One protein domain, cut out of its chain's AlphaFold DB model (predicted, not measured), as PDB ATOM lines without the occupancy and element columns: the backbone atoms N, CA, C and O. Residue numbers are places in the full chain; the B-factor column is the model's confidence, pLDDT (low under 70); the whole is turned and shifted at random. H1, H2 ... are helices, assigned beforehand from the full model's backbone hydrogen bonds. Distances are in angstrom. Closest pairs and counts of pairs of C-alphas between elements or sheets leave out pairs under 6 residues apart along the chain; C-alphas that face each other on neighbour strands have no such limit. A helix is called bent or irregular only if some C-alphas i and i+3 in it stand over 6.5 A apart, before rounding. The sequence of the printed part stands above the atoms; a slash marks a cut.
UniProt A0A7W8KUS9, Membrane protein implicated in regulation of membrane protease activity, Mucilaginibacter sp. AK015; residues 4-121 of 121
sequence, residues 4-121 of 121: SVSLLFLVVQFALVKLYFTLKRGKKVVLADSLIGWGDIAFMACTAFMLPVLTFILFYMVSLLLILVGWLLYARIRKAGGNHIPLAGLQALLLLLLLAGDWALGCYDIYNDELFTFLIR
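AT A GLANCE: This is residues 4 to 121 of the 121 residues of the protein "Membrane protein implicated in regulation of membrane protease activity" of Mucilaginibacter sp. AK015 (UniProt A0A7W8KUS9). Two helices lie side by side as a hairpin, H1 and H2, and a third long helix, H3, splays away from them, starting at the end where H1 begins and H2 ends. H4 begins in the gap of this loose V, with its first half packed on the kinked H2 and on the mid-part of H3, while the short H5 sits near the beginning of H3. The far end of H3, residues 73 to 78, sticks out with residue 79. The 118 printed residues hold five named helices, H1 to H5 in order, and no named strand: the class is all helix. The whole is only just compact, close to loose, with a radius of gyration of the C-alphas of 16.0 A and spans of 48 by 37 by 26 A.

IN THESE COORDINATES: Find C-alpha 4 at (-3.061, 19.857, -25.818); from there H1 runs through residues 4 to 25, 31.0 A long. Next comes H2, residues 31 to 50, 24.1 A; it is irregular, with C-alphas 35 and 38 9.7 A apart and a kink of 77 degrees near residue 38. Look at C-alpha 53 at (5.881, 19.682, -28.276) for the beginning of H3, residues 53 to 78, the longest helix at 36.5 A. H4 takes residues 87 to 105, 26.7 A, and H5 residues 114 to 120, ending with C-alpha 120 at (19.237, 26.489, -31.389).

HOW THE PARTS SIT: Begin with H1, H2 and H3, an up-and-down bundle in which each helix runs against the one before it. H1 and H2 form a helical hairpin and touch at a shallow tilt of 13 degrees; their closest C-alphas, of Ser 6 and Ala 48, are 5.6 A apart. H1 touches H3 with residues 5 to 6 alone, the closest C-alphas being those of Ser 6 and Val 53 at 5.6 A; the tilt of 37 degrees is only just steep. H2 and H3 are close but not clearly touching, with the closest C-alphas, of Ala 48 and Phe 56, 6.1 A apart. H4 touches H2 with residues 87 to 92 alone, Ala 88 to Asp 40 at 4.6 A between closest C-alphas. It touches H3 with residues 87 to 94 alone, at a steep tilt of 60 degrees; the closest C-alphas are those of Gln 91 and Ser 63, 6.1 A. H5 is close to H3 but not clearly touching, and apart from H1, H2 and H4. In H1, H3 and H4 every O i to N i+4 pair is within hydrogen-bond range; in H2 10 of 16 are, in H5 2 of 3.

THE WHOLE: The C-alphas farthest apart, of Gly 26 and Gly 106, are 50.0 A from each other. The printed part has no cut and no long link. Mean pLDDT of the printed part is 77.3; look for values under 70 at residues 25 to 36, 79 to 84, 107 and 112 to 121.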
ATOM      1  N   SER A   4      -2.136  18.780 -25.471       81.62
ATOM      2  CA  SER A   4      -3.061  19.857 -25.818       81.62
ATOM      3  C   SER A   4      -2.423  20.957 -26.670       81.62
ATOM      4  O   SER A   4      -3.097  21.477 -27.554       81.62
ATOM      5  N   VAL A   5      -1.143  21.286 -26.467       81.69
ATOM      6  CA  VAL A   5      -0.442  22.326 -27.239       81.69
ATOM      7  C   VAL A   5      -0.133  21.847 -28.658       81.69
ATOM      8  O   VAL A   5      -0.408  22.577 -29.608       81.69
ATOM      9  N   SER A   6       0.358  20.614 -28.826       81.00
ATOM     10  CA  SER A   6       0.629  20.023 -30.148       81.00
ATOM     11  C   SER A   6      -0.651  19.885 -30.977       81.00
ATOM     12  O   SER A   6      -0.680  20.237 -32.158       81.00
ATOM     13  N   LEU A   7      -1.742  19.439 -30.345       81.06
ATOM     14  CA  LEU A   7      -3.051  19.345 -30.995       81.06
ATOM     15  C   LEU A   7      -3.625  20.724 -31.335       81.06
ATOM     16  O   LEU A   7      -4.145  20.907 -32.434       81.06
ATOM     17  N   LEU A   8      -3.507  21.706 -30.435       85.88
ATOM     18  CA  LEU A   8      -3.931  23.080 -30.709       85.88
ATOM     19  C   LEU A   8      -3.157  23.658 -31.898       85.88
ATOM     20  O   LEU A   8      -3.770  24.237 -32.793       85.88
ATOM     21  N   PHE A   9      -1.838  23.460 -31.940       82.94
ATOM     22  CA  PHE A   9      -0.990  23.887 -33.050       82.94
ATOM     23  C   PHE A   9      -1.457  23.276 -34.376       82.94
ATOM     24  O   PHE A   9      -1.678  24.009 -35.342       82.94
ATOM     25  N   LEU A  10      -1.706  21.961 -34.405       81.88
ATOM     26  CA  LEU A  10      -2.255  21.275 -35.578       81.88
ATOM     27  C   LEU A  10      -3.596  21.867 -36.018       81.88
ATOM     28  O   LEU A  10      -3.773  22.188 -37.193       81.88
ATOM     29  N   VAL A  11      -4.539  22.036 -35.087       84.31
ATOM     30  CA  VAL A  11      -5.875  22.571 -35.386       84.31
ATOM     31  C   VAL A  11      -5.785  23.992 -35.932       84.31
ATOM     32  O   VAL A  11      -6.414  24.291 -36.949       84.31
ATOM     33  N   VAL A  12      -4.984  24.858 -35.305       86.38
ATOM     34  CA  VAL A  12      -4.763  26.236 -35.765       86.38
ATOM     35  C   VAL A  12      -4.141  26.234 -37.156       86.38
ATOM     36  O   VAL A  12      -4.616  26.949 -38.039       86.38
ATOM     37  N   GLN A  13      -3.138  25.396 -37.400       82.81
ATOM     38  CA  GLN A  13      -2.496  25.318 -38.703       82.81
ATOM     39  C   GLN A  13      -3.456  24.841 -39.797       82.81
ATOM     40  O   GLN A  13      -3.572  25.493 -40.837       82.81
ATOM     41  N   PHE A  14      -4.193  23.753 -39.566       80.25
ATOM     42  CA  PHE A  14      -5.210  23.289 -40.509       80.25
ATOM     43  C   PHE A  14      -6.295  24.344 -40.737       80.25
ATOM     44  O   PHE A  14      -6.734  24.530 -41.875       80.25
ATOM     45  N   ALA A  15      -6.705  25.065 -39.689       82.44
ATOM     46  CA  ALA A  15      -7.672  26.151 -39.796       82.44
ATOM     47  C   ALA A  15      -7.142  27.306 -40.657       82.44
ATOM     48  O   ALA A  15      -7.877  27.786 -41.519       82.44
ATOM     49  N   LEU A  16      -5.877  27.706 -40.496       84.00
ATOM     50  CA  LEU A  16      -5.241  28.747 -41.311       84.00
ATOM     51  C   LEU A  16      -5.134  28.339 -42.785       84.00
ATOM     52  O   LEU A  16      -5.510  29.118 -43.661       84.00
ATOM     53  N   VAL A  17      -4.690  27.111 -43.076       79.88
ATOM     54  CA  VAL A  17      -4.600  26.615 -44.463       79.88
ATOM     55  C   VAL A  17      -5.998  26.520 -45.082       79.88
ATOM     56  O   VAL A  17      -6.216  26.964 -46.213       79.88
ATOM     57  N   LYS A  18      -6.983  26.019 -44.327       77.44
ATOM     58  CA  LYS A  18      -8.385  25.979 -44.760       77.44
ATOM     59  C   LYS A  18      -8.928  27.379 -45.028       77.44
ATOM     60  O   LYS A  18      -9.577  27.581 -46.055       77.44
ATOM     61  N   LEU A  19      -8.661  28.340 -44.146       81.06
ATOM     62  CA  LEU A  19      -9.091  29.728 -44.298       81.06
ATOM     63  C   LEU A  19      -8.469  30.356 -45.549       81.06
ATOM     64  O   LEU A  19      -9.197  30.923 -46.359       81.06
ATOM     65  N   TYR A  20      -7.165  30.170 -45.765       82.06
ATOM     66  CA  TYR A  20      -6.463  30.648 -46.958       82.06
ATOM     67  C   TYR A  20      -7.105  30.128 -48.253       82.06
ATOM     68  O   TYR A  20      -7.414  30.909 -49.155       82.06
ATOM     69  N   PHE A  21      -7.371  28.821 -48.347       72.00
ATOM     70  CA  PHE A  21      -8.022  28.244 -49.528       72.00
ATOM     71  C   PHE A  21      -9.484  28.669 -49.674       72.00
ATOM     72  O   PHE A  21      -9.940  28.878 -50.799       72.00
ATOM     73  N   THR A  22     -10.202  28.832 -48.562       75.69
ATOM     74  CA  THR A  22     -11.593  29.310 -48.565       75.69
ATOM     75  C   THR A  22     -11.666  30.736 -49.112       75.69
ATOM     76  O   THR A  22     -12.480  31.004 -49.991       75.69
ATOM     77  N   LEU A  23     -10.768  31.623 -48.674       79.75
ATOM     78  CA  LEU A  23     -10.668  32.997 -49.174       79.75
ATOM     79  C   LEU A  23     -10.229  33.042 -50.645       79.75
ATOM     80  O   LEU A  23     -10.785  33.803 -51.430       79.75
ATOM     81  N   LYS A  24      -9.267  32.201 -51.045       74.31
ATOM     82  CA  LYS A  24      -8.712  32.203 -52.408       74.31
ATOM     83  C   LYS A  24      -9.621  31.557 -53.458       74.31
ATOM     84  O   LYS A  24      -9.564  31.944 -54.621       74.31
ATOM     85  N   ARG A  25     -10.411  30.540 -53.094       67.62
ATOM     86  CA  ARG A  25     -11.265  29.782 -54.036       67.62
ATOM     87  C   ARG A  25     -12.768  29.996 -53.839       67.62
ATOM     88  O   ARG A  25     -13.544  29.468 -54.631       67.62
ATOM     89  N   GLY A  26     -13.198  30.718 -52.801       63.53
ATOM     90  CA  GLY A  26     -14.600  31.089 -52.554       63.53
ATOM     91  C   GLY A  26     -15.559  29.935 -52.216       63.53
ATOM     92  O   GLY A  26     -16.714  30.177 -51.879       63.53
ATOM     93  N   LYS A  27     -15.113  28.674 -52.279       57.31
ATOM     94  CA  LYS A  27     -15.896  27.484 -51.911       57.31
ATOM     95  C   LYS A  27     -15.399  26.917 -50.582       57.31
ATOM     96  O   LYS A  27     -14.200  26.928 -50.313       57.31
ATOM     97  N   LYS A  28     -16.317  26.370 -49.774       55.09
ATOM     98  CA  LYS A  28     -15.998  25.560 -48.587       55.09
ATOM     99  C   LYS A  28     -15.313  24.268 -49.045       55.09
ATOM    100  O   LYS A  28     -15.972  23.256 -49.256       55.09
ATOM    101  N   VAL A  29     -14.005  24.314 -49.271       56.00
ATOM    102  CA  VAL A  29     -13.235  23.121 -49.630       56.00
ATOM    103  C   VAL A  29     -12.967  22.339 -48.348       56.00
ATOM    104  O   VAL A  29     -12.350  22.846 -47.409       56.00
ATOM    105  N   VAL A  30     -13.450  21.101 -48.294       59.12
ATOM    106  CA  VAL A  30     -13.027  20.139 -47.276       59.12
ATOM    107  C   VAL A  30     -11.601  19.721 -47.644       59.12
ATOM    108  O   VAL A  30     -11.396  18.926 -48.553       59.12
ATOM    109  N   LEU A  31     -10.602  20.323 -46.989       60.56
ATOM    110  CA  LEU A  31      -9.174  20.068 -47.257       60.56
ATOM    111  C   LEU A  31      -8.806  18.580 -47.163       60.56
ATOM    112  O   LEU A  31      -7.964  18.118 -47.931       60.56
ATOM    113  N   ALA A  32      -9.459  17.852 -46.251       59.31
ATOM    114  CA  ALA A  32      -9.253  16.421 -46.043       59.31
ATOM    115  C   ALA A  32      -9.603  15.593 -47.290       59.31
ATOM    116  O   ALA A  32      -8.831  14.722 -47.660       59.31
ATOM    117  N   ASP A  33     -10.690  15.912 -47.998       55.34
ATOM    118  CA  ASP A  33     -11.109  15.156 -49.191       55.34
ATOM    119  C   ASP A  33     -10.444  15.639 -50.486       55.34
ATOM    120  O   ASP A  33     -10.458  14.943 -51.497       55.34
ATOM    121  N   SER A  34      -9.872  16.846 -50.487       59.31
ATOM    122  CA  SER A  34      -9.395  17.495 -51.712       59.31
ATOM    123  C   SER A  34      -7.875  17.572 -51.847       59.31
ATOM    124  O   SER A  34      -7.399  17.612 -52.982       59.31
ATOM    125  N   LEU A  35      -7.119  17.699 -50.752       64.19
ATOM    126  CA  LEU A  35      -5.698  18.078 -50.808       64.19
ATOM    127  C   LEU A  35      -4.788  17.244 -49.909       64.19
ATOM    128  O   LEU A  35      -3.660  16.993 -50.315       64.19
ATOM    129  N   ILE A  36      -5.252  16.856 -48.719       68.12
ATOM    130  CA  ILE A  36      -4.390  16.284 -47.671       68.12
ATOM    131  C   ILE A  36      -4.732  14.811 -47.391       68.12
ATOM    132  O   ILE A  36      -3.874  14.035 -47.018       68.12
ATOM    133  N   GLY A  37      -5.965  14.358 -47.627       72.44
ATOM    134  CA  GLY A  37      -6.344  12.979 -47.312       72.44
ATOM    135  C   GLY A  37      -6.470  12.731 -45.802       72.44
ATOM    136  O   GLY A  37      -5.831  13.363 -44.961       72.44
ATOM    137  N   TRP A  38      -7.325  11.781 -45.430       74.31
ATOM    138  CA  TRP A  38      -7.534  11.414 -44.023       74.31
ATOM    139  C   TRP A  38      -6.314  10.725 -43.392       74.31
ATOM    140  O   TRP A  38      -6.104  10.841 -42.186       74.31
ATOM    141  N   GLY A  39      -5.492  10.054 -44.208       77.06
ATOM    142  CA  GLY A  39      -4.257   9.401 -43.765       77.06
ATOM    143  C   GLY A  39      -3.217  10.385 -43.226       77.06
ATOM    144  O   GLY A  39      -2.643  10.137 -42.170       77.06
ATOM    145  N   ASP A  40      -3.038  11.532 -43.886       80.25
ATOM    146  CA  ASP A  40      -2.111  12.582 -43.446       80.25
ATOM    147  C   ASP A  40      -2.536  13.193 -42.112       80.25
ATOM    148  O   ASP A  40      -1.717  13.335 -41.204       80.25
ATOM    149  N   ILE A  41      -3.833  13.455 -41.939       80.44
ATOM    150  CA  ILE A  41      -4.374  13.970 -40.673       80.44
ATOM    151  C   ILE A  41      -4.162  12.954 -39.543       80.44
ATOM    152  O   ILE A  41      -3.721  13.332 -38.456       80.44
ATOM    153  N   ALA A  42      -4.449  11.673 -39.795       82.25
ATOM    154  CA  ALA A  42      -4.270  10.617 -38.803       82.25
ATOM    155  C   ALA A  42      -2.792  10.452 -38.409       82.25
ATOM    156  O   ALA A  42      -2.481  10.380 -37.221       82.25
ATOM    157  N   PHE A  43      -1.872  10.467 -39.376       85.88
ATOM    158  CA  PHE A  43      -0.436  10.370 -39.107       85.88
ATOM    159  C   PHE A  43       0.086  11.568 -38.297       85.88
ATOM    160  O   PHE A  43       0.812  11.402 -37.311       85.88
ATOM    161  N   MET A  44      -0.325  12.782 -38.662       82.75
ATOM    162  CA  MET A  44       0.048  13.998 -37.937       82.75
ATOM    163  C   MET A  44      -0.507  14.006 -36.507       82.75
ATOM    164  O   MET A  44       0.187  14.415 -35.579       82.75
ATOM    165  N   ALA A  45      -1.722  13.494 -36.301       83.56
ATOM    166  CA  ALA A  45      -2.272  13.317 -34.962       83.56
ATOM    167  C   ALA A  45      -1.443  12.312 -34.144       83.56
ATOM    168  O   ALA A  45      -1.060  12.624 -33.020       83.56
ATOM    169  N   CYS A  46      -1.096  11.148 -34.707       86.12
ATOM    170  CA  CYS A  46      -0.262  10.150 -34.027       86.12
ATOM    171  C   CYS A  46       1.104  10.713 -33.610       86.12
ATOM    172  O   CYS A  46       1.537  10.507 -32.478       86.12
ATOM    173  N   THR A  47       1.764  11.468 -34.490       83.88
ATOM    174  CA  THR A  47       3.062  12.085 -34.173       83.88
ATOM    175  C   THR A  47       2.955  13.164 -33.094       83.88
ATOM    176  O   THR A  47       3.867  13.283 -32.279       83.88
ATOM    177  N   ALA A  48       1.826  13.873 -33.004       84.44
ATOM    178  CA  ALA A  48       1.557  14.824 -31.921       84.44
ATOM    179  C   ALA A  48       1.383  14.162 -30.540       84.44
ATOM    180  O   ALA A  48       1.661  14.803 -29.528       84.44
ATOM    181  N   PHE A  49       0.928  12.903 -30.486       82.62
ATOM    182  CA  PHE A  49       0.864  12.119 -29.243       82.62
ATOM    183  C   PHE A  49       2.202  11.469 -28.877       82.62
ATOM    184  O   PHE A  49       2.456  11.219 -27.702       82.62
ATOM    185  N   MET A  50       3.029  11.171 -29.877       83.06
ATOM    186  CA  MET A  50       4.283  10.443 -29.702       83.06
ATOM    187  C   MET A  50       5.445  11.347 -29.278       83.06
ATOM    188  O   MET A  50       6.279  10.930 -28.478       83.06
ATOM    189  N   LEU A  51       5.516  12.565 -29.819       81.31
ATOM    190  CA  LEU A  51       6.677  13.445 -29.684       81.31
ATOM    191  C   LEU A  51       6.441  14.584 -28.673       81.31
ATOM    192  O   LEU A  51       5.312  15.074 -28.543       81.31
ATOM    193  N   PRO A  52       7.504  15.070 -28.003       82.75
ATOM    194  CA  PRO A  52       7.483  16.333 -27.268       82.75
ATOM    195  C   PRO A  52       7.025  17.498 -28.146       82.75
ATOM    196  O   PRO A  52       7.191  17.471 -29.363       82.75
ATOM    197  N   VAL A  53       6.483  18.556 -27.538       81.31
ATOM    198  CA  VAL A  53       5.881  19.682 -28.276       81.31
ATOM    199  C   VAL A  53       6.887  20.351 -29.219       81.31
ATOM    200  O   VAL A  53       6.552  20.621 -30.373       81.31
ATOM    201  N   LEU A  54       8.117  20.604 -28.759       79.19
ATOM    202  CA  LEU A  54       9.126  21.291 -29.567       79.19
ATOM    203  C   LEU A  54       9.632  20.391 -30.700       79.19
ATOM    204  O   LEU A  54       9.616  20.808 -31.862       79.19
ATOM    205  N   THR A  55       9.998  19.148 -30.377       81.88
ATOM    206  CA  THR A  55      10.396  18.136 -31.366       81.88
ATOM    207  C   THR A  55       9.305  17.906 -32.409       81.88
ATOM    208  O   THR A  55       9.604  17.864 -33.599       81.88
ATOM    209  N   PHE A  56       8.037  17.834 -31.996       84.81
ATOM    210  CA  PHE A  56       6.893  17.702 -32.895       84.81
ATOM    211  C   PHE A  56       6.792  18.881 -33.868       84.81
ATOM    212  O   PHE A  56       6.741  18.663 -35.078       84.81
ATOM    213  N   ILE A  57       6.789  20.122 -33.365       83.62
ATOM    214  CA  ILE A  57       6.656  21.324 -34.206       83.62
ATOM    215  C   ILE A  57       7.812  21.404 -35.207       83.62
ATOM    216  O   ILE A  57       7.581  21.651 -36.394       83.62
ATOM    217  N   LEU A  58       9.048  21.171 -34.756       83.56
ATOM    218  CA  LEU A  58      10.230  21.233 -35.615       83.56
ATOM    219  C   LEU A  58      10.244  20.110 -36.647       83.56
ATOM    220  O   LEU A  58      10.386  20.392 -37.837       83.56
ATOM    221  N   PHE A  59      10.037  18.862 -36.221       86.19
ATOM    222  CA  PHE A  59       9.930  17.720 -37.128       86.19
ATOM    223  C   PHE A  59       8.865  17.978 -38.190       86.19
ATOM    224  O   PHE A  59       9.110  17.801 -39.384       86.19
ATOM    225  N   TYR A  60       7.694  18.448 -37.772       86.25
ATOM    226  CA  TYR A  60       6.588  18.703 -38.671       86.25
ATOM    227  C   TYR A  60       6.899  19.828 -39.677       86.25
ATOM    228  O   TYR A  60       6.717  19.635 -40.879       86.25
ATOM    229  N   MET A  61       7.439  20.967 -39.231       86.31
ATOM    230  CA  MET A  61       7.791  22.090 -40.115       86.31
ATOM    231  C   MET A  61       8.921  21.736 -41.090       86.31
ATOM    232  O   MET A  61       8.815  22.012 -42.288       86.31
ATOM    233  N   VAL A  62       9.989  21.103 -40.595       87.75
ATOM    234  CA  VAL A  62      11.151  20.711 -41.407       87.75
ATOM    235  C   VAL A  62      10.764  19.627 -42.406       87.75
ATOM    236  O   VAL A  62      11.067  19.760 -43.590       87.75
ATOM    237  N   SER A  63      10.053  18.583 -41.971       87.69
ATOM    238  CA  SER A  63       9.610  17.512 -42.870       87.69
ATOM    239  C   SER A  63       8.670  18.041 -43.949       87.69
ATOM    240  O   SER A  63       8.848  17.707 -45.118       87.69
ATOM    241  N   LEU A  64       7.724  18.917 -43.601       86.75
ATOM    242  CA  LEU A  64       6.799  19.500 -44.569       86.75
ATOM    243  C   LEU A  64       7.541  20.338 -45.616       86.75
ATOM    244  O   LEU A  64       7.270  20.194 -46.809       86.75
ATOM    245  N   LEU A  65       8.511  21.160 -45.203       87.81
ATOM    246  CA  LEU A  65       9.357  21.919 -46.129       87.81
ATOM    247  C   LEU A  65      10.202  21.003 -47.020       87.81
ATOM    248  O   LEU A  65      10.205  21.182 -48.238       87.81
ATOM    249  N   LEU A  66      10.885  20.012 -46.441       88.62
ATOM    250  CA  LEU A  66      11.726  19.073 -47.187       88.62
ATOM    251  C   LEU A  66      10.921  18.291 -48.224       88.62
ATOM    252  O   LEU A  66      11.353  18.159 -49.369       88.62
ATOM    253  N   ILE A  67       9.739  17.808 -47.846       88.50
ATOM    254  CA  ILE A  67       8.864  17.047 -48.739       88.50
ATOM    255  C   ILE A  67       8.301  17.945 -49.830       88.50
ATOM    256  O   ILE A  67       8.291  17.544 -50.991       88.50
ATOM    257  N   LEU A  68       7.874  19.163 -49.495       85.88
ATOM    258  CA  LEU A  68       7.354  20.103 -50.482       85.88
ATOM    259  C   LEU A  68       8.426  20.479 -51.513       85.88
ATOM    260  O   LEU A  68       8.159  20.437 -52.714       85.88
ATOM    261  N   VAL A  69       9.639  20.809 -51.060       87.31
ATOM    262  CA  VAL A  69      10.770  21.140 -51.941       87.31
ATOM    263  C   VAL A  69      11.188  19.919 -52.759       87.31
ATOM    264  O   VAL A  69      11.314  20.019 -53.980       87.31
ATOM    265  N   GLY A  70      11.344  18.758 -52.119       86.06
ATOM    266  CA  GLY A  70      11.711  17.509 -52.782       86.06
ATOM    267  C   GLY A  70      10.690  17.094 -53.840       86.06
ATOM    268  O   GLY A  70      11.066  16.761 -54.965       86.06
ATOM    269  N   TRP A  71       9.397  17.202 -53.530       85.00
ATOM    270  CA  TRP A  71       8.323  16.927 -54.479       85.00
ATOM    271  C   TRP A  71       8.300  17.936 -55.625       85.00
ATOM    272  O   TRP A  71       8.134  17.544 -56.777       85.00
ATOM    273  N   LEU A  72       8.504  19.226 -55.351       83.81
ATOM    274  CA  LEU A  72       8.535  20.260 -56.385       83.81
ATOM    275  C   LEU A  72       9.698  20.047 -57.366       83.81
ATOM    276  O   LEU A  72       9.507  20.160 -58.581       83.81
ATOM    277  N   LEU A  73      10.878  19.677 -56.861       86.75
ATOM    278  CA  LEU A  73      12.024  19.294 -57.689       86.75
ATOM    279  C   LEU A  73      11.725  18.025 -58.499       86.75
ATOM    280  O   LEU A  73      11.927  18.013 -59.715       86.75
ATOM    281  N   TYR A  74      11.176  16.989 -57.860       84.50
ATOM    282  CA  TYR A  74      10.804  15.739 -58.525       84.50
ATOM    283  C   TYR A  74       9.773  15.957 -59.639       84.50
ATOM    284  O   TYR A  74       9.961  15.488 -60.764       84.50
ATOM    285  N   ALA A  75       8.714  16.719 -59.363       82.50
ATOM    286  CA  ALA A  75       7.661  17.043 -60.317       82.50
ATOM    287  C   ALA A  75       8.208  17.822 -61.521       82.50
ATOM    288  O   ALA A  75       7.824  17.546 -62.661       82.50
ATOM    289  N   ARG A  76       9.153  18.744 -61.287       81.88
ATOM    290  CA  ARG A  76       9.818  19.512 -62.350       81.88
ATOM    291  C   ARG A  76      10.687  18.629 -63.248       81.88
ATOM    292  O   ARG A  76      10.699  18.842 -64.456       81.88
ATOM    293  N   ILE A  77      11.371  17.635 -62.680       82.81
ATOM    294  CA  ILE A  77      12.235  16.707 -63.430       82.81
ATOM    295  C   ILE A  77      11.406  15.662 -64.188       82.81
ATOM    296  O   ILE A  77      11.692  15.358 -65.344       82.81
ATOM    297  N   ARG A  78      10.368  15.104 -63.558       77.31
ATOM    298  CA  ARG A  78       9.623  13.947 -64.088       77.31
ATOM    299  C   ARG A  78       8.367  14.317 -64.877       77.31
ATOM    300  O   ARG A  78       7.709  13.408 -65.371       77.31
ATOM    301  N   LYS A  79       8.015  15.611 -64.988       65.75
ATOM    302  CA  LYS A  79       6.722  16.086 -65.540       65.75
ATOM    303  C   LYS A  79       5.536  15.267 -64.999       65.75
ATOM    304  O   LYS A  79       4.594  14.953 -65.721       65.75
ATOM    305  N   ALA A  80       5.613  14.863 -63.732       59.09
ATOM    306  CA  ALA A  80       4.629  13.978 -63.134       59.09
ATOM    307  C   ALA A  80       3.328  14.762 -62.903       59.09
ATOM    308  O   ALA A  80       3.262  15.627 -62.035       59.09
ATOM    309  N   GLY A  81       2.296  14.465 -63.698       53.56
ATOM    310  CA  GLY A  81       0.960  15.077 -63.629       53.56
ATOM    311  C   GLY A  81       0.062  14.519 -62.518       53.56
ATOM    312  O   GLY A  81      -1.157  14.505 -62.667       53.56
ATOM    313  N   GLY A  82       0.643  14.004 -61.432       55.84
ATOM    314  CA  GLY A  82      -0.104  13.480 -60.290       55.84
ATOM    315  C   GLY A  82      -0.525  14.611 -59.357       55.84
ATOM    316  O   GLY A  82       0.321  15.287 -58.782       55.84
ATOM    317  N   ASN A  83      -1.833  14.818 -59.202       58.19
ATOM    318  CA  ASN A  83      -2.406  15.967 -58.491       58.19
ATOM    319  C   ASN A  83      -2.396  15.829 -56.949       58.19
ATOM    320  O   ASN A  83      -2.970  16.671 -56.263       58.19
ATOM    321  N   HIS A  84      -1.788  14.769 -56.402       63.41
ATOM    322  CA  HIS A  84      -1.808  14.464 -54.971       63.41
ATOM    323  C   HIS A  84      -0.406  14.111 -54.466       63.41
ATOM    324  O   HIS A  84       0.263  13.247 -55.033       63.41
ATOM    325  N   ILE A  85       0.037  14.807 -53.419       70.12
ATOM    326  CA  ILE A  85       1.339  14.605 -52.780       70.12
ATOM    327  C   ILE A  85       1.102  13.670 -51.592       70.12
ATOM    328  O   ILE A  85       0.364  14.066 -50.695       70.12
ATOM    329  N   PRO A  86       1.684  12.458 -51.554       70.88
ATOM    330  CA  PRO A  86       1.525  11.552 -50.419       70.88
ATOM    331  C   PRO A  86       2.382  12.033 -49.236       70.88
ATOM    332  O   PRO A  86       3.487  11.528 -49.011       70.88
ATOM    333  N   LEU A  87       1.899  13.046 -48.509       79.44
ATOM    334  CA  LEU A  87       2.663  13.732 -47.467       79.44
ATOM    335  C   LEU A  87       2.935  12.804 -46.274       79.44
ATOM    336  O   LEU A  87       4.093  12.694 -45.872       79.44
ATOM    337  N   ALA A  88       1.931  12.064 -45.778       82.50
ATOM    338  CA  ALA A  88       2.110  11.105 -44.680       82.50
ATOM    339  C   ALA A  88       3.160  10.058 -44.993       82.50
ATOM    340  O   ALA A  88       3.952   9.720 -44.126       82.50
ATOM    341  N   GLY A  89       3.157   9.518 -46.214       84.12
ATOM    342  CA  GLY A  89       4.070   8.442 -46.584       84.12
ATOM    343  C   GLY A  89       5.526   8.892 -46.495       84.12
ATOM    344  O   GLY A  89       6.357   8.202 -45.908       84.12
ATOM    345  N   LEU A  90       5.828  10.084 -47.019       85.25
ATOM    346  CA  LEU A  90       7.178  10.638 -46.930       85.25
ATOM    347  C   LEU A  90       7.514  11.108 -45.508       85.25
ATOM    348  O   LEU A  90       8.640  10.888 -45.063       85.25
ATOM    349  N   GLN A  91       6.568  11.705 -44.775       88.06
ATOM    350  CA  GLN A  91       6.801  12.096 -43.380       88.06
ATOM    351  C   GLN A  91       7.039  10.871 -42.486       88.06
ATOM    352  O   GLN A  91       7.939  10.900 -41.654       88.06
ATOM    353  N   ALA A  92       6.306   9.778 -42.689       88.62
ATOM    354  CA  ALA A  92       6.505   8.516 -41.983       88.62
ATOM    355  C   ALA A  92       7.876   7.907 -42.279       88.62
ATOM    356  O   ALA A  92       8.526   7.404 -41.368       88.62
ATOM    357  N   LEU A  93       8.350   8.000 -43.524       89.69
ATOM    358  CA  LEU A  93       9.690   7.542 -43.889       89.69
ATOM    359  C   LEU A  93      10.772   8.382 -43.198       89.69
ATOM    360  O   LEU A  93      11.714   7.822 -42.644       89.69
ATOM    361  N   LEU A  94      10.619   9.711 -43.166       88.19
ATOM    362  CA  LEU A  94      11.531  10.592 -42.427       88.19
ATOM    363  C   LEU A  94      11.529  10.283 -40.927       88.19
ATOM    364  O   LEU A  94      12.595  10.212 -40.320       88.19
ATOM    365  N   LEU A  95      10.350  10.060 -40.342       87.88
ATOM    366  CA  LEU A  95      10.218   9.671 -38.940       87.88
ATOM    367  C   LEU A  95      10.917   8.333 -38.672       87.88
ATOM    368  O   LEU A  95      11.654   8.212 -37.700       87.88
ATOM    369  N   LEU A  96      10.737   7.348 -39.553       89.56
ATOM    370  CA  LEU A  96      11.388   6.046 -39.448       89.56
ATOM    371  C   LEU A  96      12.916   6.161 -39.519       89.56
ATOM    372  O   LEU A  96      13.601   5.499 -38.747       89.56
ATOM    373  N   LEU A  97      13.456   7.017 -40.392       88.25
ATOM    374  CA  LEU A  97      14.900   7.278 -40.457       88.25
ATOM    375  C   LEU A  97      15.430   7.926 -39.174       88.25
ATOM    376  O   LEU A  97      16.505   7.553 -38.711       88.25
ATOM    377  N   LEU A  98      14.676   8.864 -38.596       84.31
ATOM    378  CA  LEU A  98      15.005   9.475 -37.307       84.31
ATOM    379  C   LEU A  98      15.019   8.429 -36.189       84.31
ATOM    380  O   LEU A  98      16.026   8.306 -35.504       84.31
ATOM    381  N   LEU A  99      13.961   7.623 -36.050       85.62
ATOM    382  CA  LEU A  99      13.918   6.557 -35.042       85.62
ATOM    383  C   LEU A  99      15.019   5.512 -35.239       85.62
ATOM    384  O   LEU A  99      15.615   5.052 -34.270       85.62
ATOM    385  N   ALA A 100      15.298   5.124 -36.484       87.50
ATOM    386  CA  ALA A 100      16.376   4.190 -36.779       87.50
ATOM    387  C   ALA A 100      17.746   4.783 -36.420       87.50
ATOM    388  O   ALA A 100      18.621   4.056 -35.955       87.50
ATOM    389  N   GLY A 101      17.934   6.089 -36.620       84.94
ATOM    390  CA  GLY A 101      19.159   6.790 -36.258       84.94
ATOM    391  C   GLY A 101      19.334   6.951 -34.747       84.94
ATOM    392  O   GLY A 101      20.439   6.724 -34.266       84.94
ATOM    393  N   ASP A 102      18.266   7.264 -34.010       83.00
ATOM    394  CA  ASP A 102      18.247   7.250 -32.539       83.00
ATOM    395  C   ASP A 102      18.643   5.862 -32.023       83.00
ATOM    396  O   ASP A 102      19.627   5.716 -31.300       83.00
ATOM    397  N   TRP A 103      17.986   4.814 -32.527       82.75
ATOM    398  CA  TRP A 103      18.291   3.438 -32.140       82.75
ATOM    399  C   TRP A 103      19.727   3.004 -32.483       82.75
ATOM    400  O   TRP A 103      20.361   2.302 -31.696       82.75
ATOM    401  N   ALA A 104      20.253   3.397 -33.649       86.38
ATOM    402  CA  ALA A 104      21.566   2.951 -34.118       86.38
ATOM    403  C   ALA A 104      22.742   3.751 -33.535       86.38
ATOM    404  O   ALA A 104      23.811   3.183 -33.313       86.38
ATOM    405  N   LEU A 105      22.580   5.062 -33.337       79.62
ATOM    406  CA  LEU A 105      23.654   5.945 -32.873       79.62
ATOM    407  C   LEU A 105      23.578   6.214 -31.368       79.62
ATOM    408  O   LEU A 105      24.609   6.525 -30.772       79.62
ATOM    409  N   GLY A 106      22.386   6.134 -30.762       73.19
ATOM    410  CA  GLY A 106      22.143   6.393 -29.337       73.19
ATOM    411  C   GLY A 106      22.603   7.774 -28.855       73.19
ATOM    412  O   GLY A 106      22.751   7.989 -27.656       73.19
ATOM    413  N   CYS A 107      22.910   8.690 -29.777       68.12
ATOM    414  CA  CYS A 107      23.554   9.966 -29.481       68.12
ATOM    415  C   CYS A 107      22.566  11.129 -29.345       68.12
ATOM    416  O   CYS A 107      22.969  12.217 -28.939       68.12
ATOM    417  N   TYR A 108      21.293  10.911 -29.673       70.25
ATOM    418  CA  TYR A 108      20.230  11.890 -29.512       70.25
ATOM    419  C   TYR A 108      18.939  11.206 -29.088       70.25
ATOM    420  O   TYR A 108      18.545  10.238 -29.713       70.25
ATOM    421  N   ASP A 109      18.263  11.738 -28.074       74.50
ATOM    422  CA  ASP A 109      16.958  11.241 -27.642       74.50
ATOM    423  C   ASP A 109      15.852  12.055 -28.325       74.50
ATOM    424  O   ASP A 109      15.751  13.269 -28.141       74.50
ATOM    425  N   ILE A 110      15.021  11.395 -29.133       71.75
ATOM    426  CA  ILE A 110      13.892  12.029 -29.837       71.75
ATOM    427  C   ILE A 110      12.766  12.408 -28.857       71.75
ATOM    428  O   ILE A 110      11.975  13.322 -29.124       71.75
ATOM    429  N   TYR A 111      12.685  11.730 -27.713       74.75
ATOM    430  CA  TYR A 111      11.688  11.977 -26.673       74.75
ATOM    431  C   TYR A 111      12.106  13.075 -25.695       74.75
ATOM    432  O   TYR A 111      11.307  13.456 -24.833       74.75
ATOM    433  N   ASN A 112      13.311  13.621 -25.855       69.44
ATOM    434  CA  ASN A 112      13.808  14.740 -25.076       69.44
ATOM    435  C   ASN A 112      14.044  15.964 -25.983       69.44
ATOM    436  O   ASN A 112      14.498  15.847 -27.119       69.44
ATOM    437  N   ASP A 113      13.751  17.168 -25.489       67.19
ATOM    438  CA  ASP A 113      13.912  18.416 -26.263       67.19
ATOM    439  C   ASP A 113      15.401  18.820 -26.430       67.19
ATOM    440  O   ASP A 113      15.726  19.856 -27.020       67.19
ATOM    441  N   GLU A 114      16.329  18.008 -25.912       69.00
ATOM    442  CA  GLU A 114      17.778  18.245 -25.898       69.00
ATOM    443  C   GLU A 114      18.407  18.300 -27.292       69.00
ATOM    444  O   GLU A 114      19.203  19.200 -27.563       69.00
ATOM    445  N   LEU A 115      18.007  17.410 -28.209       64.50
ATOM    446  CA  LEU A 115      18.536  17.391 -29.580       64.50
ATOM    447  C   LEU A 115      18.361  18.746 -30.281       64.50
ATOM    448  O   LEU A 115      19.258  19.227 -30.976       64.50
ATOM    449  N   PHE A 116      17.200  19.375 -30.094       63.44
ATOM    450  CA  PHE A 116      16.859  20.614 -30.787       63.44
ATOM    451  C   PHE A 116      17.235  21.866 -29.999       63.44
ATOM    452  O   PHE A 116      17.600  22.869 -30.609       63.44
ATOM    453  N   THR A 117      17.214  21.824 -28.665       62.59
ATOM    454  CA  THR A 117      17.770  22.920 -27.855       62.59
ATOM    455  C   THR A 117      19.279  23.055 -28.040       62.59
ATOM    456  O   THR A 117      19.771  24.182 -28.055       62.59
ATOM    457  N   PHE A 118      20.003  21.955 -28.277       64.44
ATOM    458  CA  PHE A 118      21.410  22.001 -28.680       64.44
ATOM    459  C   PHE A 118      21.613  22.684 -30.042       64.44
ATOM    460  O   PHE A 118      22.590  23.395 -30.224       64.44
ATOM    461  N   LEU A 119      20.684  22.511 -30.988       63.47
ATOM    462  CA  LEU A 119      20.793  23.062 -32.344       63.47
ATOM    463  C   LEU A 119      20.419  24.557 -32.444       63.47
ATOM    464  O   LEU A 119      20.782  25.217 -33.414       63.47
ATOM    465  N   ILE A 120      19.667  25.078 -31.467       62.84
ATOM    466  CA  ILE A 120      19.237  26.489 -31.389       62.84
ATOM    467  C   ILE A 120      20.207  27.343 -30.543       62.84
ATOM    468  O   ILE A 120      20.156  28.573 -30.617       62.84
ATOM    469  N   ARG A 121      21.076  26.712 -29.745       51.25
ATOM    470  CA  ARG A 121      22.073  27.370 -28.890       51.25
ATOM    471  C   ARG A 121      23.409  27.550 -29.606       51.25
ATOM    472  O   ARG A 121      24.048  28.591 -29.334       51.25
TER     473      ARG A 121